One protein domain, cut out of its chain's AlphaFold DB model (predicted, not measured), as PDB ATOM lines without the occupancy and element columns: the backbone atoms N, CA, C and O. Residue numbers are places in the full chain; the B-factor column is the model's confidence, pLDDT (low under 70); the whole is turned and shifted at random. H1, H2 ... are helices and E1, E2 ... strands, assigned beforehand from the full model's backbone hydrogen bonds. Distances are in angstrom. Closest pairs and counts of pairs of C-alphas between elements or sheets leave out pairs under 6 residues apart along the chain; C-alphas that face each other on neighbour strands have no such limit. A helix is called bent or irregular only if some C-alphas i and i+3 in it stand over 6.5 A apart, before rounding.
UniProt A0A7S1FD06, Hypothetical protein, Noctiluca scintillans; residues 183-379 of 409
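Overview. This is residues 183 to 379 of the 409 residues of the protein "Hypothetical protein" of Noctiluca scintillans (UniProt A0A7S1FD06). A strongly twisted sheet of six strands has H1 and H5 as a layer over one face; H5 covers its middle, while H1 lies at the E2 edge, with H4 beyond it. H2 and H3 lie past the end of the sheet where E2 ends and E3 begins, and beside the E8 edge are the small hairpin E6 and E7, a long loop and H6. The 197 printed residues run E1 H1 E2 H2 H3 E3 H4 E4 H5 E5 E6 E7 E8 H6; the mixed sheet has the order E2 E3 E4 E1 E5 E8. The class is mixed, helices and strands, with under half of the residues in named elements. The whole is compact, with a radius of gyration of the C-alphas of 17.6 A and spans of 49 by 49 by 30 A.

Along the chain. E1, residues 183 to 186, begins at C-alpha 183 (2.593, -8.264, -22.810). H1 is residues 194 to 205, 16.3 A long, and E2 is 222 to 225. H2 is 229 to 237, H3 is 252 to 257, and E3 is 260 to 264, 13.6 A. H4, residues 279 to 289, is irregular: C-alphas 281 and 284 are 7.8 A apart. E4 is 308 to 313, 16.2 A; H5 is 318 to 330, 18.4 A; E5 is 334 to 339, 15.3 A. E6 is 341 to 344, E7 347 to 350 and E8 368 to 370. H6, residues 373 to 379, ends at C-alpha 379 (16.278, -19.550, -6.935).

Arrangement. In the sheet, E3 is antiparallel to E2 (N 223 to O 262, 2.8 A) and to E4 (N 263 to O 311, 2.9 A). E1 is antiparallel to E4 (N 310 to O 183, 2.8 A) and to E5 (N 184 to O 337, 2.8 A). E8 is parallel to E5 (N 338 to O 368, 2.9 A). E4, H5 and E5 form a split strand-helix-strand unit, two strands running the same way with E1 between them, and a right-handed crossover. H1 touches H5 with residues 200 to 204 alone, at a steep tilt of 53 degrees; their closest C-alphas, His 203 and Ala 327, are 5.4 A apart. H4 touches H1 (C-alphas of Arg 195 and Pro 288, 7.2 A). H2, H3 and H6 are not on the sheet and touch no helix. In the hairpin E6 and E7, N 342 and O 349 are 2.8 A apart; the closest C-alphas of E6 and E8, Met 342 and Gly 369, are 5.3 A apart. Every O i to N i+4 pair is within hydrogen-bond range in H1, H2, H3, H5 and H6; H4 has 3 of 7, and 3 of 8 O i to N i+3 pairs.

Size, cuts and confidence. The two C-alphas farthest apart, Thr 278 and Lys 360, are 50.3 A apart. The printed part has no cut. The long links are H1 to E2, H2 to H3, E3 to H4, H4 to E4 and E7 to E8. Mean pLDDT of the printed part is 75.3; 58 residues are under 70, among them 339 to 379.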
ATOM      1  N   VAL A 183       2.312  -8.983 -21.575       81.62
ATOM      2  CA  VAL A 183       2.593  -8.264 -22.810       81.62
ATOM      3  C   VAL A 183       2.500  -6.779 -22.499       81.62
ATOM      4  O   VAL A 183       1.496  -6.314 -21.960       81.62
ATOM      5  N   LEU A 184       3.548  -6.034 -22.827       80.06
ATOM      6  CA  LEU A 184       3.527  -4.580 -22.845       80.06
ATOM      7  C   LEU A 184       3.606  -4.130 -24.299       80.06
ATOM      8  O   LEU A 184       4.439  -4.625 -25.065       80.06
ATOM      9  N   PHE A 185       2.750  -3.190 -24.679       81.81
ATOM     10  CA  PHE A 185       2.757  -2.615 -26.016       81.81
ATOM     11  C   PHE A 185       2.525  -1.106 -25.987       81.81
ATOM     12  O   PHE A 185       1.911  -0.571 -25.064       81.81
ATOM     13  N   ARG A 186       3.045  -0.420 -27.007       83.75
ATOM     14  CA  ARG A 186       2.751   0.986 -27.277       83.75
ATOM     15  C   ARG A 186       1.482   1.094 -28.119       83.75
ATOM     16  O   ARG A 186       1.410   0.427 -29.159       83.75
ATOM     17  N   PRO A 187       0.509   1.916 -27.698       88.31
ATOM     18  CA  PRO A 187      -0.682   2.170 -28.485       88.31
ATOM     19  C   PRO A 187      -0.345   2.903 -29.791       88.31
ATOM     20  O   PRO A 187       0.634   3.650 -29.882       88.31
ATOM     21  N   ARG A 188      -1.176   2.690 -30.815       87.06
ATOM     22  CA  ARG A 188      -1.005   3.296 -32.142       87.06
ATOM     23  C   ARG A 188      -1.213   4.802 -32.008       87.06
ATOM     24  O   ARG A 188      -2.169   5.241 -31.382       87.06
ATOM     25  N   GLY A 189      -0.296   5.601 -32.553       80.44
ATOM     26  CA  GLY A 189      -0.368   7.065 -32.440       80.44
ATOM     27  C   GLY A 189      -0.293   7.599 -31.001       80.44
ATOM     28  O   GLY A 189      -0.592   8.772 -30.775       80.44
ATOM     29  N   GLY A 190       0.090   6.755 -30.033       81.00
ATOM     30  CA  GLY A 190       0.158   7.109 -28.620       81.00
ATOM     31  C   GLY A 190      -1.202   7.275 -27.938       81.00
ATOM     32  O   GLY A 190      -1.238   7.878 -26.876       81.00
ATOM     33  N   VAL A 191      -2.307   6.795 -28.513       85.94
ATOM     34  CA  VAL A 191      -3.665   7.000 -27.972       85.94
ATOM     35  C   VAL A 191      -4.285   5.663 -27.574       85.94
ATOM     36  O   VAL A 191      -4.214   4.707 -28.343       85.94
ATOM     37  N   TRP A 192      -4.882   5.580 -26.381       90.38
ATOM     38  CA  TRP A 192      -5.547   4.358 -25.920       90.38
ATOM     39  C   TRP A 192      -6.966   4.645 -25.435       90.38
ATOM     40  O   TRP A 192      -7.186   5.113 -24.315       90.38
ATOM     41  N   ARG A 193      -7.937   4.340 -26.296       91.88
ATOM     42  CA  ARG A 193      -9.371   4.558 -26.079       91.88
ATOM     43  C   ARG A 193     -10.118   3.238 -25.974       91.88
ATOM     44  O   ARG A 193      -9.614   2.176 -26.352       91.88
ATOM     45  N   LEU A 194     -11.378   3.314 -25.553       92.12
ATOM     46  CA  LEU A 194     -12.285   2.175 -25.649       92.12
ATOM     47  C   LEU A 194     -12.457   1.713 -27.107       92.12
ATOM     48  O   LEU A 194     -12.530   0.512 -27.359       92.12
ATOM     49  N   ARG A 195     -12.405   2.639 -28.068       92.75
ATOM     50  CA  ARG A 195     -12.304   2.345 -29.500       92.75
ATOM     51  C   ARG A 195     -11.119   1.456 -29.873       92.75
ATOM     52  O   ARG A 195     -11.298   0.488 -30.603       92.75
ATOM     53  N   ASP A 196      -9.916   1.772 -29.399       93.56
ATOM     54  CA  ASP A 196      -8.710   1.003 -29.734       93.56
ATOM     55  C   ASP A 196      -8.820  -0.429 -29.199       93.56
ATOM     56  O   ASP A 196      -8.484  -1.407 -29.871       93.56
ATOM     57  N   PHE A 197      -9.402  -0.563 -28.008       94.38
ATOM     58  CA  PHE A 197      -9.737  -1.858 -27.441       94.38
ATOM     59  C   PHE A 197     -10.845  -2.591 -28.219       94.38
ATOM     60  O   PHE A 197     -10.740  -3.801 -28.421       94.38
ATOM     61  N   TYR A 198     -11.865  -1.887 -28.711       94.00
ATOM     62  CA  TYR A 198     -12.908  -2.448 -29.575       94.00
ATOM     63  C   TYR A 198     -12.339  -2.983 -30.896       94.00
ATOM     64  O   TYR A 198     -12.636  -4.115 -31.285       94.00
ATOM     65  N   GLU A 199     -11.478  -2.209 -31.561       94.19
ATOM     66  CA  GLU A 199     -10.759  -2.627 -32.770       94.19
ATOM     67  C   GLU A 199      -9.927  -3.888 -32.498       94.19
ATOM     68  O   GLU A 199      -9.992  -4.860 -33.259       94.19
ATOM     69  N   LEU A 200      -9.215  -3.923 -31.367       94.69
ATOM     70  CA  LEU A 200      -8.441  -5.087 -30.940       94.69
ATOM     71  C   LEU A 200      -9.316  -6.324 -30.705       94.69
ATOM     72  O   LEU A 200      -8.951  -7.421 -31.133       94.69
ATOM     73  N   LEU A 201     -10.477  -6.172 -30.061       94.56
ATOM     74  CA  LEU A 201     -11.434  -7.264 -29.866       94.56
ATOM     75  C   LEU A 201     -11.979  -7.789 -31.199       94.56
ATOM     76  O   LEU A 201     -12.069  -9.004 -31.378       94.56
ATOM     77  N   CYS A 202     -12.291  -6.898 -32.143       93.88
ATOM     78  CA  CYS A 202     -12.738  -7.266 -33.488       93.88
ATOM     79  C   CYS A 202     -11.673  -8.092 -34.225       93.88
ATOM     80  O   CYS A 202     -11.977  -9.156 -34.768       93.88
ATOM     81  N   HIS A 203     -10.411  -7.661 -34.173       92.75
ATOM     82  CA  HIS A 203      -9.291  -8.409 -34.748       92.75
ATOM     83  C   HIS A 203      -9.005  -9.728 -34.029       92.75
ATOM     84  O   HIS A 203      -8.620 -10.705 -34.673       92.75
ATOM     85  N   CYS A 204      -9.196  -9.792 -32.711       93.00
ATOM     86  CA  CYS A 204      -9.109 -11.050 -31.976       93.00
ATOM     87  C   CYS A 204     -10.192 -12.020 -32.457       93.00
ATOM     88  O   CYS A 204      -9.877 -13.158 -32.784       93.00
ATOM     89  N   ARG A 205     -11.444 -11.567 -32.585       91.56
ATOM     90  CA  ARG A 205     -12.586 -12.402 -32.991       91.56
ATOM     91  C   ARG A 205     -12.398 -13.069 -34.355       91.56
ATOM     92  O   ARG A 205     -12.827 -14.200 -34.546       91.56
ATOM     93  N   GLN A 206     -11.694 -12.412 -35.273       89.12
ATOM     94  CA  GLN A 206     -11.336 -12.973 -36.578       89.12
ATOM     95  C   GLN A 206     -10.433 -14.212 -36.494       89.12
ATOM     96  O   GLN A 206     -10.351 -14.979 -37.451       89.12
ATOM     97  N   ARG A 207      -9.712 -14.414 -35.388       86.94
ATOM     98  CA  ARG A 207      -8.792 -15.543 -35.217       86.94
ATOM     99  C   ARG A 207      -9.561 -16.746 -34.681       86.94
ATOM    100  O   ARG A 207     -10.205 -16.649 -33.643       86.94
ATOM    101  N   SER A 208      -9.420 -17.910 -35.319       85.31
ATOM    102  CA  SER A 208     -10.099 -19.160 -34.919       85.31
ATOM    103  C   SER A 208      -9.966 -19.494 -33.430       85.31
ATOM    104  O   SER A 208     -10.946 -19.833 -32.773       85.31
ATOM    105  N   VAL A 209      -8.769 -19.315 -32.870       86.38
ATOM    106  CA  VAL A 209      -8.455 -19.580 -31.456       86.38
ATOM    107  C   VAL A 209      -9.137 -18.590 -30.492       86.38
ATOM    108  O   VAL A 209      -9.266 -18.872 -29.304       86.38
ATOM    109  N   LEU A 210      -9.583 -17.436 -30.992       90.38
ATOM    110  CA  LEU A 210     -10.168 -16.329 -30.230       90.38
ATOM    111  C   LEU A 210     -11.598 -15.976 -30.696       90.38
ATOM    112  O   LEU A 210     -12.125 -14.933 -30.321       90.38
ATOM    113  N   ALA A 211     -12.253 -16.845 -31.473       86.12
ATOM    114  CA  ALA A 211     -13.551 -16.576 -32.108       86.12
ATOM    115  C   ALA A 211     -14.665 -16.160 -31.128       86.12
ATOM    116  O   ALA A 211     -15.549 -15.375 -31.462       86.12
ATOM    117  N   GLY A 212     -14.623 -16.678 -29.898       87.81
ATOM    118  CA  GLY A 212     -15.583 -16.360 -28.837       87.81
ATOM    119  C   GLY A 212     -15.139 -15.240 -27.896       87.81
ATOM    120  O   GLY A 212     -15.631 -15.181 -26.771       87.81
ATOM    121  N   VAL A 213     -14.175 -14.401 -28.294       92.31
ATOM    122  CA  VAL A 213     -13.672 -13.331 -27.430       92.31
ATOM    123  C   VAL A 213     -14.780 -12.343 -27.049       92.31
ATOM    124  O   VAL A 213     -15.641 -11.975 -27.855       92.31
ATOM    125  N   SER A 214     -14.746 -11.910 -25.794       91.56
ATOM    126  CA  SER A 214     -15.659 -10.918 -25.231       91.56
ATOM    127  C   SER A 214     -14.933 -10.034 -24.214       91.56
ATOM    128  O   SER A 214     -13.878 -10.422 -23.708       91.56
ATOM    129  N   PRO A 215     -15.465  -8.853 -23.874       92.00
ATOM    130  CA  PRO A 215     -14.908  -8.034 -22.804       92.00
ATOM    131  C   PRO A 215     -14.968  -8.749 -21.444       92.00
ATOM    132  O   PRO A 215     -15.983  -9.339 -21.068       92.00
ATOM    133  N   SER A 216     -13.879  -8.673 -20.681       89.31
ATOM    134  CA  SER A 216     -13.748  -9.266 -19.344       89.31
ATOM    135  C   SER A 216     -14.698  -8.615 -18.332       89.31
ATOM    136  O   SER A 216     -15.071  -7.446 -18.460       89.31
ATOM    137  N   LYS A 217     -15.114  -9.368 -17.304       82.88
ATOM    138  CA  LYS A 217     -15.914  -8.855 -16.168       82.88
ATOM    139  C   LYS A 217     -15.080  -8.117 -15.118       82.88
ATOM    140  O   LYS A 217     -15.630  -7.578 -14.165       82.88
ATOM    141  N   SER A 218     -13.760  -8.118 -15.267       82.75
ATOM    142  CA  SER A 218     -12.840  -7.492 -14.324       82.75
ATOM    143  C   SER A 218     -12.953  -5.964 -14.316       82.75
ATOM    144  O   SER A 218     -13.200  -5.349 -15.351       82.75
ATOM    145  N   ALA A 219     -12.742  -5.349 -13.149       78.88
ATOM    146  CA  ALA A 219     -12.846  -3.899 -12.964       78.88
ATOM    147  C   ALA A 219     -11.779  -3.132 -13.760       78.88
ATOM    148  O   ALA A 219     -12.038  -2.057 -14.291       78.88
ATOM    149  N   GLU A 220     -10.597  -3.730 -13.882       77.06
ATOM    150  CA  GLU A 220      -9.477  -3.267 -14.695       77.06
ATOM    151  C   GLU A 220      -9.708  -3.425 -16.209       77.06
ATOM    152  O   GLU A 220      -8.932  -2.903 -17.004       77.06
ATOM    153  N   GLY A 221     -10.771  -4.123 -16.621       85.50
ATOM    154  CA  GLY A 221     -11.040  -4.452 -18.017       85.50
ATOM    155  C   GLY A 221     -10.149  -5.574 -18.555       85.50
ATOM    156  O   GLY A 221      -9.472  -6.293 -17.813       85.50
ATOM    157  N   GLY A 222     -10.175  -5.749 -19.873       90.62
ATOM    158  CA  GLY A 222      -9.486  -6.823 -20.584       90.62
ATOM    159  C   GLY A 222     -10.466  -7.691 -21.355       90.62
ATOM    160  O   GLY A 222     -11.614  -7.304 -21.564       90.62
ATOM    161  N   LEU A 223     -10.030  -8.875 -21.765       93.25
ATOM    162  CA  LEU A 223     -10.812  -9.776 -22.605       93.25
ATOM    163  C   LEU A 223     -10.868 -11.190 -22.027       93.25
ATOM    164  O   LEU A 223      -9.918 -11.674 -21.410       93.25
ATOM    165  N   SER A 224     -12.010 -11.832 -22.228       93.75
ATOM    166  CA  SER A 224     -12.301 -13.220 -21.898       93.75
ATOM    167  C   SER A 224     -12.324 -14.037 -23.185       93.75
ATOM    168  O   SER A 224     -12.897 -13.608 -24.187       93.75
ATOM    169  N   MET A 225     -11.688 -15.203 -23.163       94.25
ATOM    170  CA  MET A 225     -11.539 -16.098 -24.307       94.25
ATOM    171  C   MET A 225     -12.069 -17.485 -23.945       94.25
ATOM    172  O   MET A 225     -11.739 -17.998 -22.866       94.25
ATOM    173  N   PRO A 226     -12.831 -18.127 -24.845       90.81
ATOM    174  CA  PRO A 226     -13.352 -19.460 -24.601       90.81
ATOM    175  C   PRO A 226     -12.207 -20.458 -24.422       90.81
ATOM    176  O   PRO A 226     -11.180 -20.393 -25.101       90.81
ATOM    177  N   ARG A 227     -12.402 -21.382 -23.485       91.75
ATOM    178  CA  ARG A 227     -11.489 -22.494 -23.233       91.75
ATOM    179  C   ARG A 227     -11.573 -23.503 -24.374       91.75
ATOM    180  O   ARG A 227     -12.672 -23.832 -24.811       91.75
ATOM    181  N   SER A 228     -10.435 -24.021 -24.820       89.06
ATOM    182  CA  SER A 228     -10.412 -25.169 -25.728       89.06
ATOM    183  C   SER A 228     -10.467 -26.506 -24.980       89.06
ATOM    184  O   SER A 228     -10.108 -26.580 -23.802       89.06
ATOM    185  N   GLU A 229     -10.813 -27.588 -25.684       88.06
ATOM    186  CA  GLU A 229     -10.729 -28.944 -25.122       88.06
ATOM    187  C   GLU A 229      -9.308 -29.295 -24.659       88.06
ATOM    188  O   GLU A 229      -9.138 -29.807 -23.553       88.06
ATOM    189  N   ASP A 230      -8.278 -28.954 -25.445       85.81
ATOM    190  CA  ASP A 230      -6.881 -29.214 -25.064       85.81
ATOM    191  C   ASP A 230      -6.492 -28.449 -23.795       85.81
ATOM    192  O   ASP A 230      -5.850 -28.998 -22.901       85.81
ATOM    193  N   GLY A 231      -6.905 -27.181 -23.699       87.12
ATOM    194  CA  GLY A 231      -6.659 -26.347 -22.529       87.12
ATOM    195  C   GLY A 231      -7.351 -26.904 -21.288       87.12
ATOM    196  O   GLY A 231      -6.759 -26.922 -20.213       87.12
ATOM    197  N   TRP A 232      -8.580 -27.407 -21.428       88.94
ATOM    198  CA  TRP A 232      -9.300 -28.055 -20.333       88.94
ATOM    199  C   TRP A 232      -8.652 -29.371 -19.900       88.94
ATOM    200  O   TRP A 232      -8.462 -29.602 -18.706       88.94
ATOM    201  N   HIS A 233      -8.254 -30.218 -20.853       86.69
ATOM    202  CA  HIS A 233      -7.507 -31.441 -20.565       86.69
ATOM    203  C   HIS A 233      -6.195 -31.153 -19.833       86.69
ATOM    204  O   HIS A 233      -5.844 -31.875 -18.899       86.69
ATOM    205  N   GLU A 234      -5.489 -30.086 -20.204       84.06
ATOM    206  CA  GLU A 234      -4.288 -29.661 -19.489       84.06
ATOM    207  C   GLU A 234      -4.615 -29.196 -18.061       84.06
ATOM    208  O   GLU A 234      -3.958 -29.634 -17.121       84.06
ATOM    209  N   MET A 235      -5.689 -28.425 -17.856       84.44
ATOM    210  CA  MET A 235      -6.135 -28.037 -16.509       84.44
ATOM    211  C   MET A 235      -6.522 -29.239 -15.630       84.44
ATOM    212  O   MET A 235      -6.261 -29.234 -14.425       84.44
ATOM    213  N   LEU A 236      -7.138 -30.278 -16.207       84.19
ATOM    214  CA  LEU A 236      -7.446 -31.532 -15.505       84.19
ATOM    215  C   LEU A 236      -6.177 -32.298 -15.124       84.19
ATOM    216  O   LEU A 236      -6.121 -32.892 -14.042       84.19
ATOM    217  N   ARG A 237      -5.168 -32.285 -16.005       81.81
ATOM    218  CA  ARG A 237      -3.865 -32.922 -15.780       81.81
ATOM    219  C   ARG A 237      -3.080 -32.226 -14.671       81.81
ATOM    220  O   ARG A 237      -2.441 -32.906 -13.877       81.81
ATOM    221  N   THR A 238      -3.144 -30.897 -14.601       75.94
ATOM    222  CA  THR A 238      -2.463 -30.091 -13.575       75.94
ATOM    223  C   THR A 238      -3.294 -29.876 -12.307       75.94
ATOM    224  O   THR A 238      -2.898 -29.077 -11.467       75.94
ATOM    225  N   ASP A 239      -4.431 -30.565 -12.171       79.12
ATOM    226  CA  ASP A 239      -5.306 -30.539 -10.989       79.12
ATOM    227  C   ASP A 239      -5.859 -29.149 -10.611       79.12
ATOM    228  O   ASP A 239      -6.062 -28.827  -9.444       79.12
ATOM    229  N   VAL A 240      -6.108 -28.301 -11.615       82.25
ATOM    230  CA  VAL A 240      -6.699 -26.961 -11.420       82.25
ATOM    231  C   VAL A 240      -8.141 -26.862 -11.932       82.25
ATOM    232  O   VAL A 240      -8.877 -25.958 -11.536       82.25
ATOM    233  N   ALA A 241      -8.578 -27.784 -12.800       84.75
ATOM    234  CA  ALA A 241      -9.941 -27.811 -13.339       84.75
ATOM    235  C   ALA A 241     -10.973 -28.330 -12.327       84.75
ATOM    236  O   ALA A 241     -10.799 -29.389 -11.729       84.75
ATOM    237  N   HIS A 242     -12.089 -27.607 -12.215       84.06
ATOM    238  CA  HIS A 242     -13.246 -27.982 -11.404       84.06
ATOM    239  C   HIS A 242     -14.537 -27.658 -12.177       84.06
ATOM    240  O   HIS A 242     -14.682 -26.515 -12.618       84.06
ATOM    241  N   PRO A 243     -15.486 -28.605 -12.334       88.00
ATOM    242  CA  PRO A 243     -15.448 -30.014 -11.902       88.00
ATOM    243  C   PRO A 243     -14.461 -30.881 -12.708       88.00
ATOM    244  O   PRO A 243     -14.084 -30.522 -13.817       88.00
ATOM    245  N   ARG A 244     -14.048 -32.045 -12.181       88.88
ATOM    246  CA  ARG A 244     -13.109 -32.961 -12.865       88.88
ATOM    247  C   ARG A 244     -13.812 -33.906 -13.850       88.88
ATOM    248  O   ARG A 244     -13.794 -35.119 -13.666       88.88
ATOM    249  N   VAL A 245     -14.436 -33.345 -14.882       90.25
ATOM    250  CA  VAL A 245     -15.152 -34.083 -15.944       90.25
ATOM    251  C   VAL A 245     -14.632 -33.689 -17.333       90.25
ATOM    252  O   VAL A 245     -14.026 -32.621 -17.463       90.25
ATOM    253  N   PRO A 246     -14.831 -34.505 -18.384       90.06
ATOM    254  CA  PRO A 246     -14.532 -34.120 -19.765       90.06
ATOM    255  C   PRO A 246     -15.189 -32.794 -20.172       90.06
ATOM    256  O   PRO A 246     -16.297 -32.489 -19.739       90.06
ATOM    257  N   PHE A 247     -14.538 -32.019 -21.049       90.56
ATOM    258  CA  PHE A 247     -15.008 -30.671 -21.418       90.56
ATOM    259  C   PHE A 247     -16.447 -30.664 -21.959       90.56
ATOM    260  O   PHE A 247     -17.246 -29.806 -21.599       90.56
ATOM    261  N   ARG A 248     -16.799 -31.676 -22.761       90.88
ATOM    262  CA  ARG A 248     -18.141 -31.873 -23.339       90.88
ATOM    263  C   ARG A 248     -19.266 -32.074 -22.315       90.88
ATOM    264  O   ARG A 248     -20.429 -31.956 -22.675       90.88
ATOM    265  N   GLU A 249     -18.934 -32.428 -21.073       92.81
ATOM    266  CA  GLU A 249     -19.901 -32.665 -19.990       92.81
ATOM    267  C   GLU A 249     -20.144 -31.406 -19.144       92.81
ATOM    268  O   GLU A 249     -20.988 -31.413 -18.248       92.81
ATOM    269  N   LEU A 250     -19.425 -30.314 -19.423       91.81
ATOM    270  CA  LEU A 250     -19.627 -29.042 -18.744       91.81
ATOM    271  C   LEU A 250     -20.928 -28.373 -19.199       91.81
ATOM    272  O   LEU A 250     -21.221 -28.267 -20.390       91.81
ATOM    273  N   SER A 251     -21.680 -27.834 -18.242       92.62
ATOM    274  CA  SER A 251     -22.805 -26.950 -18.543       92.62
ATOM    275  C   SER A 251     -22.322 -25.632 -19.159       92.62
ATOM    276  O   SER A 251     -21.179 -25.219 -18.958       92.62
ATOM    277  N   ALA A 252     -23.204 -24.899 -19.845       88.19
ATOM    278  CA  ALA A 252     -22.859 -23.598 -20.431       88.19
ATOM    279  C   ALA A 252     -22.276 -22.607 -19.399       88.19
ATOM    280  O   ALA A 252     -21.345 -21.859 -19.697       88.19
ATOM    281  N   VAL A 253     -22.776 -22.648 -18.159       88.69
ATOM    282  CA  VAL A 253     -22.270 -21.829 -17.047       88.69
ATOM    283  C   VAL A 253     -20.849 -22.242 -16.659       88.69
ATOM    284  O   VAL A 253     -19.996 -21.385 -16.432       88.69
ATOM    285  N   GLN A 254     -20.567 -23.545 -16.618       90.69
ATOM    286  CA  GLN A 254     -19.234 -24.066 -16.311       90.69
ATOM    287  C   GLN A 254     -18.234 -23.767 -17.432       90.69
ATOM    288  O   GLN A 254     -17.106 -23.368 -17.144       90.69
ATOM    289  N   VAL A 255     -18.649 -23.870 -18.697       88.81
ATOM    290  CA  VAL A 255     -17.830 -23.472 -19.853       88.81
ATOM    291  C   VAL A 255     -17.467 -21.988 -19.774       88.81
ATOM    292  O   VAL A 255     -16.300 -21.630 -19.933       88.81
ATOM    293  N   ALA A 256     -18.436 -21.122 -19.460       85.75
ATOM    294  CA  ALA A 256     -18.186 -19.695 -19.277       85.75
ATOM    295  C   ALA A 256     -17.243 -19.412 -18.091       85.75
ATOM    296  O   ALA A 256     -16.374 -18.544 -18.181       85.75
ATOM    297  N   ALA A 257     -17.370 -20.156 -16.988       86.75
ATOM    298  CA  ALA A 257     -16.491 -20.025 -15.824       86.75
ATOM    299  C   ALA A 257     -15.052 -20.510 -16.094       86.75
ATOM    300  O   ALA A 257     -14.107 -19.957 -15.533       86.75
ATOM    301  N   ALA A 258     -14.879 -21.500 -16.976       90.50
ATOM    302  CA  ALA A 258     -13.583 -22.051 -17.379       90.50
ATOM    303  C   ALA A 258     -12.797 -21.154 -18.360       90.50
ATOM    304  O   ALA A 258     -11.649 -21.471 -18.709       90.50
ATOM    305  N   ALA A 259     -13.398 -20.048 -18.813       91.88
ATOM    306  CA  ALA A 259     -12.788 -19.110 -19.742       91.88
ATOM    307  C   ALA A 259     -11.455 -18.546 -19.223       91.88
ATOM    308  O   ALA A 259     -11.250 -18.297 -18.030       91.88
ATOM    309  N   SER A 260     -10.542 -18.349 -20.165       93.62
ATOM    310  CA  SER A 260      -9.221 -17.746 -19.969       93.62
ATOM    311  C   SER A 260      -9.314 -16.230 -20.113       93.62
ATOM    312  O   SER A 260     -10.100 -15.739 -20.917       93.62
ATOM    313  N   GLU A 261      -8.498 -15.473 -19.380       93.94
ATOM    314  CA  GLU A 261      -8.577 -14.009 -19.374       93.94
ATOM    315  C   GLU A 261      -7.222 -13.357 -19.664       93.94
ATOM    316  O   GLU A 261      -6.185 -13.747 -19.128       93.94
ATOM    317  N   LEU A 262      -7.244 -12.296 -20.469       93.69
ATOM    318  CA  LEU A 262      -6.149 -11.339 -20.593       93.69
ATOM    319  C   LEU A 262      -6.611 -10.017 -19.996       93.69
ATOM    320  O   LEU A 262      -7.550  -9.395 -20.492       93.69
ATOM    321  N   ARG A 263      -5.972  -9.599 -18.905       89.94
ATOM    322  CA  ARG A 263      -6.400  -8.453 -18.105       89.94
ATOM    323  C   ARG A 263      -5.518  -7.246 -18.339       89.94
ATOM    324  O   ARG A 263      -4.298  -7.384 -18.416       89.94
ATOM    325  N   LEU A 264      -6.141  -6.077 -18.427       86.81
ATOM    326  CA  LEU A 264      -5.431  -4.810 -18.563       86.81
ATOM    327  C   LEU A 264      -4.850  -4.390 -17.206       86.81
ATOM    328  O   LEU A 264      -5.416  -4.658 -16.149       86.81
ATOM    329  N   GLY A 265      -3.682  -3.753 -17.220       75.06
ATOM    330  CA  GLY A 265      -3.026  -3.254 -16.019       75.06
ATOM    331  C   GLY A 265      -3.691  -1.983 -15.499       75.06
ATOM    332  O   GLY A 265      -3.841  -1.011 -16.241       75.06
ATOM    333  N   VAL A 266      -4.022  -1.949 -14.205       67.31
ATOM    334  CA  VAL A 266      -4.477  -0.724 -13.527       67.31
ATOM    335  C   VAL A 266      -3.418   0.372 -13.695       67.31
ATOM    336  O   VAL A 266      -2.244   0.145 -13.412       67.31
ATOM    337  N   GLY A 267      -3.827   1.536 -14.208       61.25
ATOM    338  CA  GLY A 267      -2.935   2.667 -14.503       61.25
ATOM    339  C   GLY A 267      -2.083   2.523 -15.773       61.25
ATOM    340  O   GLY A 267      -1.400   3.468 -16.151       61.25
ATOM    341  N   CYS A 268      -2.128   1.377 -16.459       60.84
ATOM    342  CA  CYS A 268      -1.404   1.133 -17.710       60.84
ATOM    343  C   CYS A 268      -2.314   0.423 -18.718       60.84
ATOM    344  O   CYS A 268      -2.087  -0.734 -19.084       60.84
ATOM    345  N   GLY A 269      -3.367   1.124 -19.139       66.00
ATOM    346  CA  GLY A 269      -4.301   0.659 -20.163       66.00
ATOM    347  C   GLY A 269      -5.590   0.032 -19.643       66.00
ATOM    348  O   GLY A 269      -6.346  -0.488 -20.455       66.00
ATOM    349  N   ALA A 270      -5.862   0.086 -18.335       74.81
ATOM    350  CA  ALA A 270      -7.175  -0.256 -17.794       74.81
ATOM    351  C   ALA A 270      -8.275   0.593 -18.443       74.81
ATOM    352  O   ALA A 270      -8.196   1.821 -18.465       74.81
ATOM    353  N   LEU A 271      -9.303  -0.084 -18.945       82.31
ATOM    354  CA  LEU A 271     -10.456   0.525 -19.593       82.31
ATOM    355  C   LEU A 271     -11.711   0.020 -18.902       82.31
ATOM    356  O   LEU A 271     -11.937  -1.189 -18.818       82.31
ATOM    357  N   HIS A 272     -12.531   0.948 -18.417       73.75
ATOM    358  CA  HIS A 272     -13.819   0.586 -17.856       73.75
ATOM    359  C   HIS A 272     -14.871   0.570 -18.962       73.75
ATOM    360  O   HIS A 272     -15.263   1.614 -19.476       73.75
ATOM    361  N   TRP A 273     -15.356  -0.626 -19.286       82.31
ATOM    362  CA  TRP A 273     -16.580  -0.806 -20.050       82.31
ATOM    363  C   TRP A 273     -17.474  -1.802 -19.321       82.31
ATOM    364  O   TRP A 273     -17.084  -2.946 -19.067       82.31
ATOM    365  N   SER A 274     -18.671  -1.352 -18.959       70.81
ATOM    366  CA  SER A 274     -19.698  -2.179 -18.341       70.81
ATOM    367  C   SER A 274     -20.979  -2.088 -19.162       70.81
ATOM    368  O   SER A 274     -21.740  -1.134 -19.065       70.81
ATOM    369  N   ALA A 275     -21.225  -3.105 -19.983       65.94
ATOM    370  CA  ALA A 275     -22.588  -3.421 -20.383       65.94
ATOM    371  C   ALA A 275     -23.309  -4.092 -19.204       65.94
ATOM    372  O   ALA A 275     -22.670  -4.744 -18.364       65.94
ATOM    373  N   THR A 276     -24.637  -3.971 -19.153       62.69
ATOM    374  CA  THR A 276     -25.455  -4.843 -18.304       62.69
ATOM    375  C   THR A 276     -25.122  -6.302 -18.639       62.69
ATOM    376  O   THR A 276     -24.775  -6.630 -19.773       62.69
ATOM    377  N   ASP A 277     -25.143  -7.198 -17.650       53.38
ATOM    378  CA  ASP A 277     -24.579  -8.553 -17.794       53.38
ATOM    379  C   ASP A 277     -25.248  -9.382 -18.921       53.38
ATOM    380  O   ASP A 277     -24.633 -10.302 -19.460       53.38
ATOM    381  N   THR A 278     -26.469  -9.011 -19.323       53.81
ATOM    382  CA  THR A 278     -27.221  -9.541 -20.475       53.81
ATOM    383  C   THR A 278     -26.772  -8.993 -21.833       53.81
ATOM    384  O   THR A 278     -26.889  -9.695 -22.832       53.81
ATOM    385  N   ASP A 279     -26.221  -7.781 -21.884       60.28
ATOM    386  CA  ASP A 279     -25.833  -7.071 -23.113       60.28
ATOM    387  C   ASP A 279     -24.343  -7.269 -23.477       60.28
ATOM    388  O   ASP A 279     -23.858  -6.875 -24.535       60.28
ATOM    389  N   ARG A 280     -23.578  -7.975 -22.634       63.06
ATOM    390  CA  ARG A 280     -22.177  -8.326 -22.937       63.06
ATOM    391  C   ARG A 280     -22.026  -9.234 -24.153       63.06
ATOM    392  O   ARG A 280     -20.962  -9.228 -24.763       63.06
ATOM    393  N   ALA A 281     -23.048 -10.011 -24.508       69.69
ATOM    394  CA  ALA A 281     -23.047 -10.800 -25.741       69.69
ATOM    395  C   ALA A 281     -23.158  -9.910 -26.996       69.69
ATOM    396  O   ALA A 281     -22.616 -10.255 -28.046       69.69
ATOM    397  N   SER A 282     -23.791  -8.747 -26.858       84.75
ATOM    398  CA  SER A 282     -24.015  -7.718 -27.879       84.75
ATOM    399  C   SER A 282     -22.956  -6.614 -27.863       84.75
ATOM    400  O   SER A 282     -23.133  -5.596 -28.526       84.75
ATOM    401  N   TRP A 283     -21.812  -6.834 -27.199       89.94
ATOM    402  CA  TRP A 283     -20.716  -5.859 -27.115       89.94
ATOM    403  C   TRP A 283     -20.289  -5.296 -28.475       89.94
ATOM    404  O   TRP A 283     -19.862  -4.147 -28.560       89.94
ATOM    405  N   LEU A 284     -20.403  -6.104 -29.537       91.25
ATOM    406  CA  LEU A 284     -20.066  -5.696 -30.896       91.25
ATOM    407  C   LEU A 284     -20.927  -4.509 -31.357       91.25
ATOM    408  O   LEU A 284     -20.431  -3.645 -32.077       91.25
ATOM    409  N   GLU A 285     -22.186  -4.458 -30.924       91.12
ATOM    410  CA  GLU A 285     -23.134  -3.400 -31.257       91.12
ATOM    411  C   GLU A 285     -23.152  -2.280 -30.214       91.12
ATOM    412  O   GLU A 285     -23.128  -1.121 -30.614       91.12
ATOM    413  N   SER A 286     -23.119  -2.607 -28.914       90.50
ATOM    414  CA  SER A 286     -23.328  -1.625 -27.838       90.50
ATOM    415  C   SER A 286     -22.066  -0.904 -27.354       90.50
ATOM    416  O   SER A 286     -22.153   0.205 -26.832       90.50
ATOM    417  N   MET A 287     -20.862  -1.470 -27.529       91.62
ATOM    418  CA  MET A 287     -19.625  -0.796 -27.100       91.62
ATOM    419  C   MET A 287     -19.360   0.540 -27.825       91.62
ATOM    420  O   MET A 287     -18.986   1.491 -27.135       91.62
ATOM    421  N   PRO A 288     -19.579   0.662 -29.152       91.75
ATOM    422  CA  PRO A 288     -19.448   1.935 -29.870       91.75
ATOM    423  C   PRO A 288     -20.403   3.043 -29.407       91.75
ATOM    424  O   PRO A 288     -20.125   4.214 -29.639       91.75
ATOM    425  N   GLU A 289     -21.513   2.695 -28.754       89.69
ATOM    426  CA  GLU A 289     -22.508   3.655 -28.252       89.69
ATOM    427  C   GLU A 289     -22.128   4.236 -26.878       89.69
ATOM    428  O   GLU A 289     -22.789   5.140 -26.364       89.69
ATOM    429  N   ALA A 290     -21.058   3.730 -26.256       89.12
ATOM    430  CA  ALA A 290     -20.609   4.208 -24.959       89.12
ATOM    431  C   ALA A 290     -20.156   5.677 -25.031       89.12
ATOM    432  O   ALA A 290     -19.336   6.048 -25.866       89.12
ATOM    433  N   ALA A 291     -20.592   6.503 -24.073       88.00
ATOM    434  CA  ALA A 291     -20.254   7.933 -24.031       88.00
ATOM    435  C   ALA A 291     -18.737   8.220 -24.051       88.00
ATOM    436  O   ALA A 291     -18.310   9.256 -24.544       88.00
ATOM    437  N   LYS A 292     -17.929   7.284 -23.539       88.50
ATOM    438  CA  LYS A 292     -16.464   7.387 -23.443       88.50
ATOM    439  C   LYS A 292     -15.722   6.636 -24.550       88.50
ATOM    440  O   LYS A 292     -14.557   6.283 -24.377       88.50
ATOM    441  N   PHE A 293     -16.393   6.316 -25.658       90.00
ATOM    442  CA  PHE A 293     -15.835   5.451 -26.700       90.00
ATOM    443  C   PHE A 293     -14.529   5.999 -27.300       90.00
ATOM    444  O   PHE A 293     -13.558   5.252 -27.447       90.00
ATOM    445  N   ASP A 294     -14.483   7.308 -27.563       89.94
ATOM    446  CA  ASP A 294     -13.331   7.999 -28.151       89.94
ATOM    447  C   ASP A 294     -12.449   8.751 -27.122       89.94
ATOM    448  O   ASP A 294     -11.494   9.418 -27.518       89.94
ATOM    449  N   GLU A 295     -12.708   8.638 -25.811       88.69
ATOM    450  CA  GLU A 295     -11.904   9.315 -24.771       88.69
ATOM    451  C   GLU A 295     -10.525   8.652 -24.587       88.69
ATOM    452  O   GLU A 295     -10.437   7.455 -24.290       88.69
ATOM    453  N   ASP A 296      -9.434   9.417 -24.751       88.25
ATOM    454  CA  ASP A 296      -8.063   8.918 -24.549       88.25
ATOM    455  C   ASP A 296      -7.774   8.725 -23.058       88.25
ATOM    456  O   ASP A 296      -7.548   9.667 -22.300       88.25
ATOM    457  N   THR A 297      -7.725   7.468 -22.627       83.12
ATOM    458  CA  THR A 297      -7.509   7.130 -21.215       83.12
ATOM    459  C   THR A 297      -6.075   7.346 -20.743       83.12
ATOM    460  O   THR A 297      -5.808   7.277 -19.542       83.12
ATOM    461  N   GLN A 298      -5.149   7.622 -21.664       80.38
ATOM    462  CA  GLN A 298      -3.757   7.943 -21.360       80.38
ATOM    463  C   GLN A 298      -3.415   9.407 -21.651       80.38
ATOM    464  O   GLN A 298      -2.234   9.755 -21.674       80.38
ATOM    465  N   GLU A 299      -4.414  10.280 -21.830       81.56
ATOM    466  CA  GLU A 299      -4.190  11.691 -22.157       81.56
ATOM    467  C   GLU A 299      -3.277  12.386 -21.132       81.56
ATOM    468  O   GLU A 299      -2.338  13.094 -21.501       81.56
ATOM    469  N   SER A 300      -3.488  12.097 -19.844       72.81
ATOM    470  CA  SER A 300      -2.715  12.639 -18.719       72.81
ATOM    471  C   SER A 300      -1.307  12.051 -18.565       72.81
ATOM    472  O   SER A 300      -0.529  12.536 -17.742       72.81
ATOM    473  N   VAL A 301      -0.958  11.020 -19.342       69.06
ATOM    474  CA  VAL A 301       0.342  10.342 -19.304       69.06
ATOM    475  C   VAL A 301       1.245  10.896 -20.404       69.06
ATOM    476  O   VAL A 301       0.827  11.080 -21.553       69.06
ATOM    477  N   HIS A 302       2.516  11.133 -20.074       63.97
ATOM    478  CA  HIS A 302       3.516  11.565 -21.048       63.97
ATOM    479  C   HIS A 302       3.651  10.553 -22.187       63.97
ATOM    480  O   HIS A 302       3.740   9.354 -21.942       63.97
ATOM    481  N   THR A 303       3.723  11.031 -23.433       63.25
ATOM    482  CA  THR A 303       3.707  10.193 -24.646       63.25
ATOM    483  C   THR A 303       4.749   9.068 -24.633       63.25
ATOM    484  O   THR A 303       4.465   7.965 -25.090       63.25
ATOM    485  N   GLU A 304       5.934   9.308 -24.065       57.53
ATOM    486  CA  GLU A 304       7.009   8.309 -23.945       57.53
ATOM    487  C   GLU A 304       6.683   7.167 -22.963       57.53
ATOM    488  O   GLU A 304       7.216   6.061 -23.088       57.53
ATOM    489  N   GLU A 305       5.787   7.424 -22.010       61.59
ATOM    490  CA  GLU A 305       5.350   6.507 -20.952       61.59
ATOM    491  C   GLU A 305       3.993   5.855 -21.260       61.59
ATOM    492  O   GLU A 305       3.530   5.000 -20.502       61.59
ATOM    493  N   ARG A 306       3.365   6.215 -22.390       74.00
ATOM    494  CA  ARG A 306       2.095   5.639 -22.842       74.00
ATOM    495  C   ARG A 306       2.285   4.183 -23.250       74.00
ATOM    496  O   ARG A 306       2.730   3.854 -24.352       74.00
ATOM    497  N   LEU A 307       1.983   3.299 -22.307       80.38
ATOM    498  CA  LEU A 307       2.102   1.857 -22.435       80.38
ATOM    499  C   LEU A 307       0.811   1.192 -21.982       80.38
ATOM    500  O   LEU A 307       0.193   1.576 -20.988       80.38
ATOM    501  N   VAL A 308       0.437   0.139 -22.694       84.31
ATOM    502  CA  VAL A 308      -0.640  -0.757 -22.295       84.31
ATOM    503  C   VAL A 308      -0.011  -2.048 -21.811       84.31
ATOM    504  O   VAL A 308       0.791  -2.673 -22.508       84.31
ATOM    505  N   ARG A 309      -0.363  -2.436 -20.589       84.50
ATOM    506  CA  ARG A 309       0.077  -3.678 -19.968       84.50
ATOM    507  C   ARG A 309      -1.080  -4.659 -19.956       84.50
ATOM    508  O   ARG A 309      -2.162  -4.333 -19.483       84.50
ATOM    509  N   VAL A 310      -0.814  -5.876 -20.408       90.12
ATOM    510  CA  VAL A 310      -1.761  -6.987 -20.388       90.12
ATOM    511  C   VAL A 310      -1.113  -8.180 -19.708       90.12
ATOM    512  O   VAL A 310       0.038  -8.501 -19.998       90.12
ATOM    513  N   PHE A 311      -1.826  -8.845 -18.807       87.69
ATOM    514  CA  PHE A 311      -1.341 -10.048 -18.136       87.69
ATOM    515  C   PHE A 311      -2.343 -11.195 -18.245       87.69
ATOM    516  O   PHE A 311      -3.557 -10.995 -18.242       87.69
ATOM    517  N   ALA A 312      -1.815 -12.411 -18.357       88.94
ATOM    518  CA  ALA A 312      -2.601 -13.631 -18.385       88.94
ATOM    519  C   ALA A 312      -3.173 -13.953 -17.006       88.94
ATOM    520  O   ALA A 312      -2.479 -13.869 -15.988       88.94
ATOM    521  N   ARG A 313      -4.434 -14.376 -16.993       88.00
ATOM    522  CA  ARG A 313      -5.115 -14.910 -15.821       88.00
ATOM    523  C   ARG A 313      -6.014 -16.068 -16.225       88.00
ATOM    524  O   ARG A 313      -6.498 -16.134 -17.353       88.00
ATOM    525  N   ARG A 314      -6.271 -16.970 -15.280       88.31
ATOM    526  CA  ARG A 314      -7.098 -18.161 -15.492       88.31
ATOM    527  C   ARG A 314      -6.522 -19.022 -16.616       88.31
ATOM    528  O   ARG A 314      -7.237 -19.405 -17.532       88.31
ATOM    529  N   HIS A 315      -5.234 -19.349 -16.530       88.31
ATOM    530  CA  HIS A 315      -4.636 -20.434 -17.317       88.31
ATOM    531  C   HIS A 315      -4.715 -20.226 -18.846       88.31
ATOM    532  O   HIS A 315      -5.148 -21.115 -19.567       88.31
ATOM    533  N   VAL A 316      -4.344 -19.054 -19.363       89.19
ATOM    534  CA  VAL A 316      -4.349 -18.716 -20.801       89.19
ATOM    535  C   VAL A 316      -3.476 -19.677 -21.608       89.19
ATOM    536  O   VAL A 316      -2.348 -19.989 -21.227       89.19
ATOM    537  N   GLU A 317      -3.980 -20.120 -22.756       87.31
ATOM    538  CA  GLU A 317      -3.256 -21.036 -23.633       87.31
ATOM    539  C   GLU A 317      -2.195 -20.303 -24.477       87.31
ATOM    540  O   GLU A 317      -2.434 -19.179 -24.931       87.31
ATOM    541  N   PRO A 318      -1.053 -20.939 -24.803       81.94
ATOM    542  CA  PRO A 318      -0.014 -20.315 -25.625       81.94
ATOM    543  C   PRO A 318      -0.524 -19.827 -26.983       81.94
ATOM    544  O   PRO A 318      -0.168 -18.736 -27.426       81.94
ATOM    545  N   ARG A 319      -1.403 -20.604 -27.623       82.38
ATOM    546  CA  ARG A 319      -2.017 -20.243 -28.909       82.38
ATOM    547  C   ARG A 319      -2.909 -19.005 -28.825       82.38
ATOM    548  O   ARG A 319      -2.896 -18.194 -29.744       82.38
ATOM    549  N   GLN A 320      -3.638 -18.837 -27.723       89.62
ATOM    550  CA  GLN A 320      -4.471 -17.656 -27.490       89.62
ATOM    551  C   GLN A 320      -3.593 -16.416 -27.311       89.62
ATOM    552  O   GLN A 320      -3.858 -15.376 -27.907       89.62
ATOM    553  N   LEU A 321      -2.504 -16.544 -26.549       86.75
ATOM    554  CA  LEU A 321      -1.561 -15.455 -26.307       86.75
ATOM    555  C   LEU A 321      -0.826 -15.012 -27.582       86.75
ATOM    556  O   LEU A 321      -0.639 -13.815 -27.800       86.75
ATOM    557  N   LEU A 322      -0.442 -15.959 -28.444       83.50
ATOM    558  CA  LEU A 322       0.117 -15.657 -29.766       83.50
ATOM    559  C   LEU A 322      -0.885 -14.913 -30.650       83.50
ATOM    560  O   LEU A 322      -0.568 -13.834 -31.150       83.50
ATOM    561  N   ALA A 323      -2.099 -15.452 -30.788       86.94
ATOM    562  CA  ALA A 323      -3.154 -14.834 -31.585       86.94
ATOM    563  C   ALA A 323      -3.494 -13.418 -31.088       86.94
ATOM    564  O   ALA A 323      -3.716 -12.517 -31.895       86.94
ATOM    565  N   PHE A 324      -3.455 -13.194 -29.771       92.31
ATOM    566  CA  PHE A 324      -3.622 -11.872 -29.175       92.31
ATOM    567  C   PHE A 324      -2.518 -10.898 -29.610       92.31
ATOM    568  O   PHE A 324      -2.814  -9.797 -30.064       92.31
ATOM    569  N   MET A 325      -1.242 -11.286 -29.519       86.75
ATOM    570  CA  MET A 325      -0.137 -10.411 -29.938       86.75
ATOM    571  C   MET A 325      -0.164 -10.100 -31.438       86.75
ATOM    572  O   MET A 325       0.246  -9.017 -31.850       86.75
ATOM    573  N   GLU A 326      -0.639 -11.031 -32.262       84.25
ATOM    574  CA  GLU A 326      -0.862 -10.774 -33.683       84.25
ATOM    575  C   GLU A 326      -1.999  -9.784 -33.921       84.25
ATOM    576  O   GLU A 326      -1.855  -8.901 -34.762       84.25
ATOM    577  N   ALA A 327      -3.096  -9.883 -33.165       90.19
ATOM    578  CA  ALA A 327      -4.173  -8.901 -33.215       90.19
ATOM    579  C   ALA A 327      -3.677  -7.505 -32.797       90.19
ATOM    580  O   ALA A 327      -3.934  -6.538 -33.505       90.19
ATOM    581  N   VAL A 328      -2.864  -7.408 -31.734       88.62
ATOM    582  CA  VAL A 328      -2.210  -6.153 -31.305       88.62
ATOM    583  C   VAL A 328      -1.411  -5.531 -32.456       88.62
ATOM    584  O   VAL A 328      -1.572  -4.348 -32.753       88.62
ATOM    585  N   LYS A 329      -0.591  -6.328 -33.151       84.69
ATOM    586  CA  LYS A 329       0.186  -5.856 -34.309       84.69
ATOM    587  C   LYS A 329      -0.694  -5.475 -35.501       84.69
ATOM    588  O   LYS A 329      -0.409  -4.479 -36.155       84.69
ATOM    589  N   ALA A 330      -1.754  -6.236 -35.776       85.12
ATOM    590  CA  ALA A 330      -2.692  -5.952 -36.864       85.12
ATOM    591  C   ALA A 330      -3.431  -4.618 -36.661       85.12
ATOM    592  O   ALA A 330      -3.676  -3.903 -37.627       85.12
ATOM    593  N   CYS A 331      -3.693  -4.237 -35.408       88.00
ATOM    594  CA  CYS A 331      -4.216  -2.918 -35.041       88.00
ATOM    595  C   CYS A 331      -3.177  -1.783 -35.148       88.00
ATOM    596  O   CYS A 331      -3.485  -0.629 -34.853       88.00
ATOM    597  N   GLY A 332      -1.931  -2.076 -35.538       82.25
ATOM    598  CA  GLY A 332      -0.842  -1.099 -35.617       82.25
ATOM    599  C   GLY A 332      -0.242  -0.718 -34.260       82.25
ATOM    600  O   GLY A 332       0.479   0.274 -34.162       82.25
ATOM    601  N   HIS A 333      -0.531  -1.476 -33.200       85.38
ATOM    602  CA  HIS A 333       0.145  -1.321 -31.915       85.38
ATOM    603  C   HIS A 333       1.488  -2.058 -31.921       85.38
ATOM    604  O   HIS A 333       1.669  -3.079 -32.587       85.38
ATOM    605  N   SER A 334       2.440  -1.569 -31.129       78.69
ATOM    606  CA  SER A 334       3.807  -2.097 -31.125       78.69
ATOM    607  C   SER A 334       4.122  -2.822 -29.825       78.69
ATOM    608  O   SER A 334       4.275  -2.189 -28.782       78.69
ATOM    609  N   VAL A 335       4.254  -4.152 -29.870       77.94
ATOM    610  CA  VAL A 335       4.687  -4.952 -28.709       77.94
ATOM    611  C   VAL A 335       6.126  -4.587 -28.343       77.94
ATOM    612  O   VAL A 335       7.045  -4.810 -29.127       77.94
ATOM    613  N   THR A 336       6.329  -4.044 -27.143       71.31
ATOM    614  CA  THR A 336       7.642  -3.587 -26.663       71.31
ATOM    615  C   THR A 336       8.338  -4.639 -25.814       71.31
ATOM    616  O   THR A 336       9.552  -4.821 -25.919       71.31
ATOM    617  N   GLN A 337       7.579  -5.346 -24.978       68.69
ATOM    618  CA  GLN A 337       8.126  -6.280 -24.006       68.69
ATOM    619  C   GLN A 337       7.153  -7.433 -23.752       68.69
ATOM    620  O   GLN A 337       5.939  -7.243 -23.713       68.69
ATOM    621  N   THR A 338       7.694  -8.623 -23.518       70.44
ATOM    622  CA  THR A 338       6.960  -9.762 -22.959       70.44
ATOM    623  C   THR A 338       7.513 -10.111 -21.569       70.44
ATOM    624  O   THR A 338       8.556  -9.616 -21.131       70.44
ATOM    625  N   CYS A 339       6.812 -10.929 -20.799       66.94
ATOM    626  CA  CYS A 339       7.267 -11.416 -19.494       66.94
ATOM    627  C   CYS A 339       6.888 -12.888 -19.369       66.94
ATOM    628  O   CYS A 339       5.765 -13.248 -19.713       66.94
ATOM    629  N   GLY A 340       7.824 -13.728 -18.920       61.69
ATOM    630  CA  GLY A 340       7.635 -15.179 -18.748       61.69
ATOM    631  C   GLY A 340       7.637 -16.031 -20.026       61.69
ATOM    632  O   GLY A 340       7.692 -17.258 -19.948       61.69
ATOM    633  N   PHE A 341       7.657 -15.405 -21.204       62.50
ATOM    634  CA  PHE A 341       7.819 -16.076 -22.493       62.50
ATOM    635  C   PHE A 341       8.521 -15.159 -23.505       62.50
ATOM    636  O   PHE A 341       8.597 -13.939 -23.327       62.50
ATOM    637  N   MET A 342       9.048 -15.757 -24.570       62.06
ATOM    638  CA  MET A 342       9.687 -15.070 -25.691       62.06
ATOM    639  C   MET A 342       9.061 -15.514 -27.009       62.06
ATOM    640  O   MET A 342       8.558 -16.632 -27.124       62.06
ATOM    641  N   LEU A 343       9.136 -14.639 -28.006       55.59
ATOM    642  CA  LEU A 343       8.872 -14.982 -29.397       55.59
ATOM    643  C   LEU A 343      10.207 -15.224 -30.100       55.59
ATOM    644  O   LEU A 343      11.048 -14.332 -30.116       55.59
ATOM    645  N   ASP A 344      10.389 -16.408 -30.674       52.06
ATOM    646  CA  ASP A 344      11.536 -16.782 -31.505       52.06
ATOM    647  C   ASP A 344      11.009 -17.207 -32.881       52.06
ATOM    648  O   ASP A 344      10.367 -18.246 -32.997       52.06
ATOM    649  N   ASN A 345      11.223 -16.395 -33.923       51.53
ATOM    650  CA  ASN A 345      10.776 -16.689 -35.296       51.53
ATOM    651  C   ASN A 345       9.281 -17.079 -35.405       51.53
ATOM    652  O   ASN A 345       8.932 -18.081 -36.028       51.53
ATOM    653  N   GLY A 346       8.396 -16.328 -34.741       49.19
ATOM    654  CA  GLY A 346       6.950 -16.609 -34.721       49.19
ATOM    655  C   GLY A 346       6.527 -17.755 -33.792       49.19
ATOM    656  O   GLY A 346       5.340 -18.041 -33.678       49.19
ATOM    657  N   ARG A 347       7.473 -18.386 -33.086       52.81
ATOM    658  CA  ARG A 347       7.215 -19.465 -32.123       52.81
ATOM    659  C   ARG A 347       7.289 -18.954 -30.696       52.81
ATOM    660  O   ARG A 347       8.160 -18.155 -30.357       52.81
ATOM    661  N   LEU A 348       6.408 -19.461 -29.839       58.38
ATOM    662  CA  LEU A 348       6.449 -19.171 -28.410       58.38
ATOM    663  C   LEU A 348       7.491 -20.066 -27.722       58.38
ATOM    664  O   LEU A 348       7.393 -21.290 -27.765       58.38
ATOM    665  N   ALA A 349       8.475 -19.460 -27.064       58.22
ATOM    666  CA  ALA A 349       9.474 -20.143 -26.246       58.22
ATOM    667  C   ALA A 349       9.301 -19.758 -24.769       58.22
ATOM    668  O   ALA A 349       9.270 -18.577 -24.418       58.22
ATOM    669  N   ILE A 350       9.202 -20.753 -23.886       56.59
ATOM    670  CA  ILE A 350       9.048 -20.535 -22.438       56.59
ATOM    671  C   ILE A 350      10.433 -20.298 -21.826       56.59
ATOM    672  O   ILE A 350      11.365 -21.077 -22.058       56.59
ATOM    673  N   SER A 351      10.580 -19.265 -20.994       51.53
ATOM    674  CA  SER A 351      11.784 -19.105 -20.172       51.53
ATOM    675  C   SER A 351      11.768 -20.133 -19.030       51.53
ATOM    676  O   SER A 351      10.904 -20.067 -18.161       51.53
ATOM    677  N   SER A 352      12.693 -21.101 -19.031       40.88
ATOM    678  CA  SER A 352      12.748 -22.185 -18.030       40.88
ATOM    679  C   SER A 352      13.024 -21.677 -16.599       40.88
ATOM    680  O   SER A 352      13.860 -20.787 -16.430       40.88
ATOM    681  N   PRO A 353      12.416 -22.276 -15.549       40.03
ATOM    682  CA  PRO A 353      12.666 -21.914 -14.148       40.03
ATOM    683  C   PRO A 353      14.092 -22.235 -13.668       40.03
ATOM    684  O   PRO A 353      14.603 -21.549 -12.793       40.03
ATOM    685  N   ALA A 354      14.773 -23.225 -14.262       35.62
ATOM    686  CA  ALA A 354      16.138 -23.616 -13.873       35.62
ATOM    687  C   ALA A 354      17.224 -22.642 -14.364       35.62
ATOM    688  O   ALA A 354      18.405 -22.797 -14.054       35.62
ATOM    689  N   ASN A 355      16.844 -21.678 -15.197       35.69
ATOM    690  CA  ASN A 355      17.744 -20.671 -15.718       35.69
ATOM    691  C   ASN A 355      16.887 -19.449 -16.069       35.69
ATOM    692  O   ASN A 355      16.468 -19.333 -17.224       35.69
ATOM    693  N   PRO A 356      16.583 -18.556 -15.104       37.38
ATOM    694  CA  PRO A 356      16.039 -17.250 -15.438       37.38
ATOM    695  C   PRO A 356      17.100 -16.594 -16.311       37.38
ATOM    696  O   PRO A 356      18.133 -16.151 -15.812       37.38
ATOM    697  N   LEU A 357      16.924 -16.677 -17.630       37.97
ATOM    698  CA  LEU A 357      17.935 -16.270 -18.590       37.97
ATOM    699  C   LEU A 357      18.249 -14.798 -18.317       37.97
ATOM    700  O   LEU A 357      17.536 -13.900 -18.749       37.97
ATOM    701  N   ARG A 358      19.358 -14.539 -17.612       35.50
ATOM    702  CA  ARG A 358      20.119 -13.309 -17.792       35.50
ATOM    703  C   ARG A 358      20.533 -13.347 -19.254       35.50
ATOM    704  O   ARG A 358      21.412 -14.122 -19.626       35.50
ATOM    705  N   HIS A 359      19.787 -12.621 -20.077       35.31
ATOM    706  CA  HIS A 359      19.863 -12.699 -21.528       35.31
ATOM    707  C   HIS A 359      21.313 -12.590 -22.008       35.31
ATOM    708  O   HIS A 359      21.950 -11.549 -21.859       35.31
ATOM    709  N   LYS A 360      21.819 -13.663 -22.625       31.80
ATOM    710  CA  LYS A 360      22.797 -13.530 -23.704       31.80
ATOM    711  C   LYS A 360      21.976 -13.309 -24.972       31.80
ATOM    712  O   LYS A 360      21.186 -14.172 -25.348       31.80
ATOM    713  N   ALA A 361      22.112 -12.125 -25.558       37.56
ATOM    714  CA  ALA A 361      21.424 -11.686 -26.766       37.56
ATOM    715  C   ALA A 361      21.898 -12.496 -27.986       37.56
ATOM    716  O   ALA A 361      22.828 -12.090 -28.671       37.56
ATOM    717  N   VAL A 362      21.315 -13.675 -28.221       32.59
ATOM    718  CA  VAL A 362      21.757 -14.572 -29.310       32.59
ATOM    719  C   VAL A 362      20.721 -14.730 -30.434       32.59
ATOM    720  O   VAL A 362      21.001 -15.416 -31.406       32.59
ATOM    721  N   ALA A 363      19.562 -14.063 -30.412       30.22
ATOM    722  CA  ALA A 363      18.608 -14.183 -31.522       30.22
ATOM    723  C   ALA A 363      18.037 -12.831 -31.969       30.22
ATOM    724  O   ALA A 363      17.456 -12.087 -31.180       30.22
ATOM    725  N   ARG A 364      18.239 -12.527 -33.256       30.55
ATOM    726  CA  ARG A 364      17.636 -11.401 -33.982       30.55
ATOM    727  C   ARG A 364      16.116 -11.625 -34.072       30.55
ATOM    728  O   ARG A 364      15.692 -12.742 -34.340       30.55
ATOM    729  N   GLY A 365      15.314 -10.576 -33.870       33.81
ATOM    730  CA  GLY A 365      13.853 -10.614 -34.067       33.81
ATOM    731  C   GLY A 365      12.998 -10.983 -32.844       33.81
ATOM    732  O   GLY A 365      11.779 -11.087 -32.973       33.81
ATOM    733  N   CYS A 366      13.590 -11.157 -31.659       33.75
ATOM    734  CA  CYS A 366      12.841 -11.492 -30.445       33.75
ATOM    735  C   CYS A 366      12.279 -10.244 -29.737       33.75
ATOM    736  O   CYS A 366      13.023  -9.313 -29.423       33.75
ATOM    737  N   THR A 367      10.990 -10.249 -29.380       38.25
ATOM    738  CA  THR A 367      10.456  -9.354 -28.338       38.25
ATOM    739  C   THR A 367      10.975  -9.819 -26.975       38.25
ATOM    740  O   THR A 367      10.892 -11.003 -26.639       38.25
ATOM    741  N   HIS A 368      11.569  -8.901 -26.213       36.88
ATOM    742  CA  HIS A 368      12.347  -9.215 -25.015       36.88
ATOM    743  C   HIS A 368      11.443  -9.633 -23.846       36.88
ATOM    744  O   HIS A 368      10.578  -8.863 -23.432       36.88
ATOM    745  N   GLY A 369      11.680 -10.828 -23.294       32.12
ATOM    746  CA  GLY A 369      10.977 -11.372 -22.128       32.12
ATOM    747  C   GLY A 369      11.697 -11.080 -20.806       32.12
ATOM    748  O   GLY A 369      12.761 -11.642 -20.612       32.12
ATOM    749  N   ILE A 370      11.174 -10.282 -19.865       32.66
ATOM    750  CA  ILE A 370      11.811 -10.137 -18.528       32.66
ATOM    751  C   ILE A 370      11.437 -11.328 -17.621       32.66
ATOM    752  O   ILE A 370      10.269 -11.694 -17.523       32.66
ATOM    753  N   ALA A 371      12.421 -11.930 -16.936       34.41
ATOM    754  CA  ALA A 371      12.197 -12.954 -15.907       34.41
ATOM    755  C   ALA A 371      11.783 -12.327 -14.554       34.41
ATOM    756  O   ALA A 371      12.358 -11.327 -14.122       34.41
ATOM    757  N   ASN A 372      10.788 -12.917 -13.883       34.69
ATOM    758  CA  ASN A 372      10.145 -12.387 -12.670       34.69
ATOM    759  C   ASN A 372      11.038 -12.476 -11.406       34.69
ATOM    760  O   ASN A 372      11.713 -13.479 -11.180       34.69
ATOM    761  N   ALA A 373      10.959 -11.471 -10.526       27.77
ATOM    762  CA  ALA A 373      11.591 -11.450  -9.203       27.77
ATOM    763  C   ALA A 373      11.108 -12.577  -8.265       27.77
ATOM    764  O   ALA A 373      11.922 -13.117  -7.525       27.77
ATOM    765  N   MET A 374       9.840 -13.005  -8.337       29.45
ATOM    766  CA  MET A 374       9.340 -14.149  -7.543       29.45
ATOM    767  C   MET A 374       9.999 -15.479  -7.946       29.45
ATOM    768  O   MET A 374      10.211 -16.347  -7.105       29.45
ATOM    769  N   HIS A 375      10.419 -15.614  -9.209       32.47
ATOM    770  CA  HIS A 375      11.214 -16.764  -9.657       32.47
ATOM    771  C   HIS A 375      12.674 -16.662  -9.184       32.47
ATOM    772  O   HIS A 375      13.313 -17.683  -8.945       32.47
ATOM    773  N   CYS A 376      13.196 -15.447  -8.979       29.72
ATOM    774  CA  CYS A 376      14.506 -15.235  -8.356       29.72
ATOM    775  C   CYS A 376      14.515 -15.586  -6.853       29.72
ATOM    776  O   CYS A 376      15.566 -15.957  -6.336       29.72
ATOM    777  N   VAL A 377      13.371 -15.495  -6.156       29.16
ATOM    778  CA  VAL A 377      13.245 -15.880  -4.733       29.16
ATOM    779  C   VAL A 377      13.245 -17.406  -4.567       29.16
ATOM    780  O   VAL A 377      13.967 -17.930  -3.717       29.16
ATOM    781  N   ALA A 378      12.561 -18.143  -5.448       32.69
ATOM    782  CA  ALA A 378      12.679 -19.604  -5.497       32.69
ATOM    783  C   ALA A 378      14.124 -20.056  -5.814       32.69
ATOM    784  O   ALA A 378      14.614 -21.028  -5.241       32.69
ATOM    785  N   ASP A 379      14.856 -19.300  -6.645       32.28
ATOM    786  CA  ASP A 379      16.278 -19.550  -6.935       32.28
ATOM    787  C   ASP A 379      17.175 -19.335  -5.691       32.28
ATOM    788  O   ASP A 379      18.172 -20.036  -5.511       32.28
TER     789      ASP A 379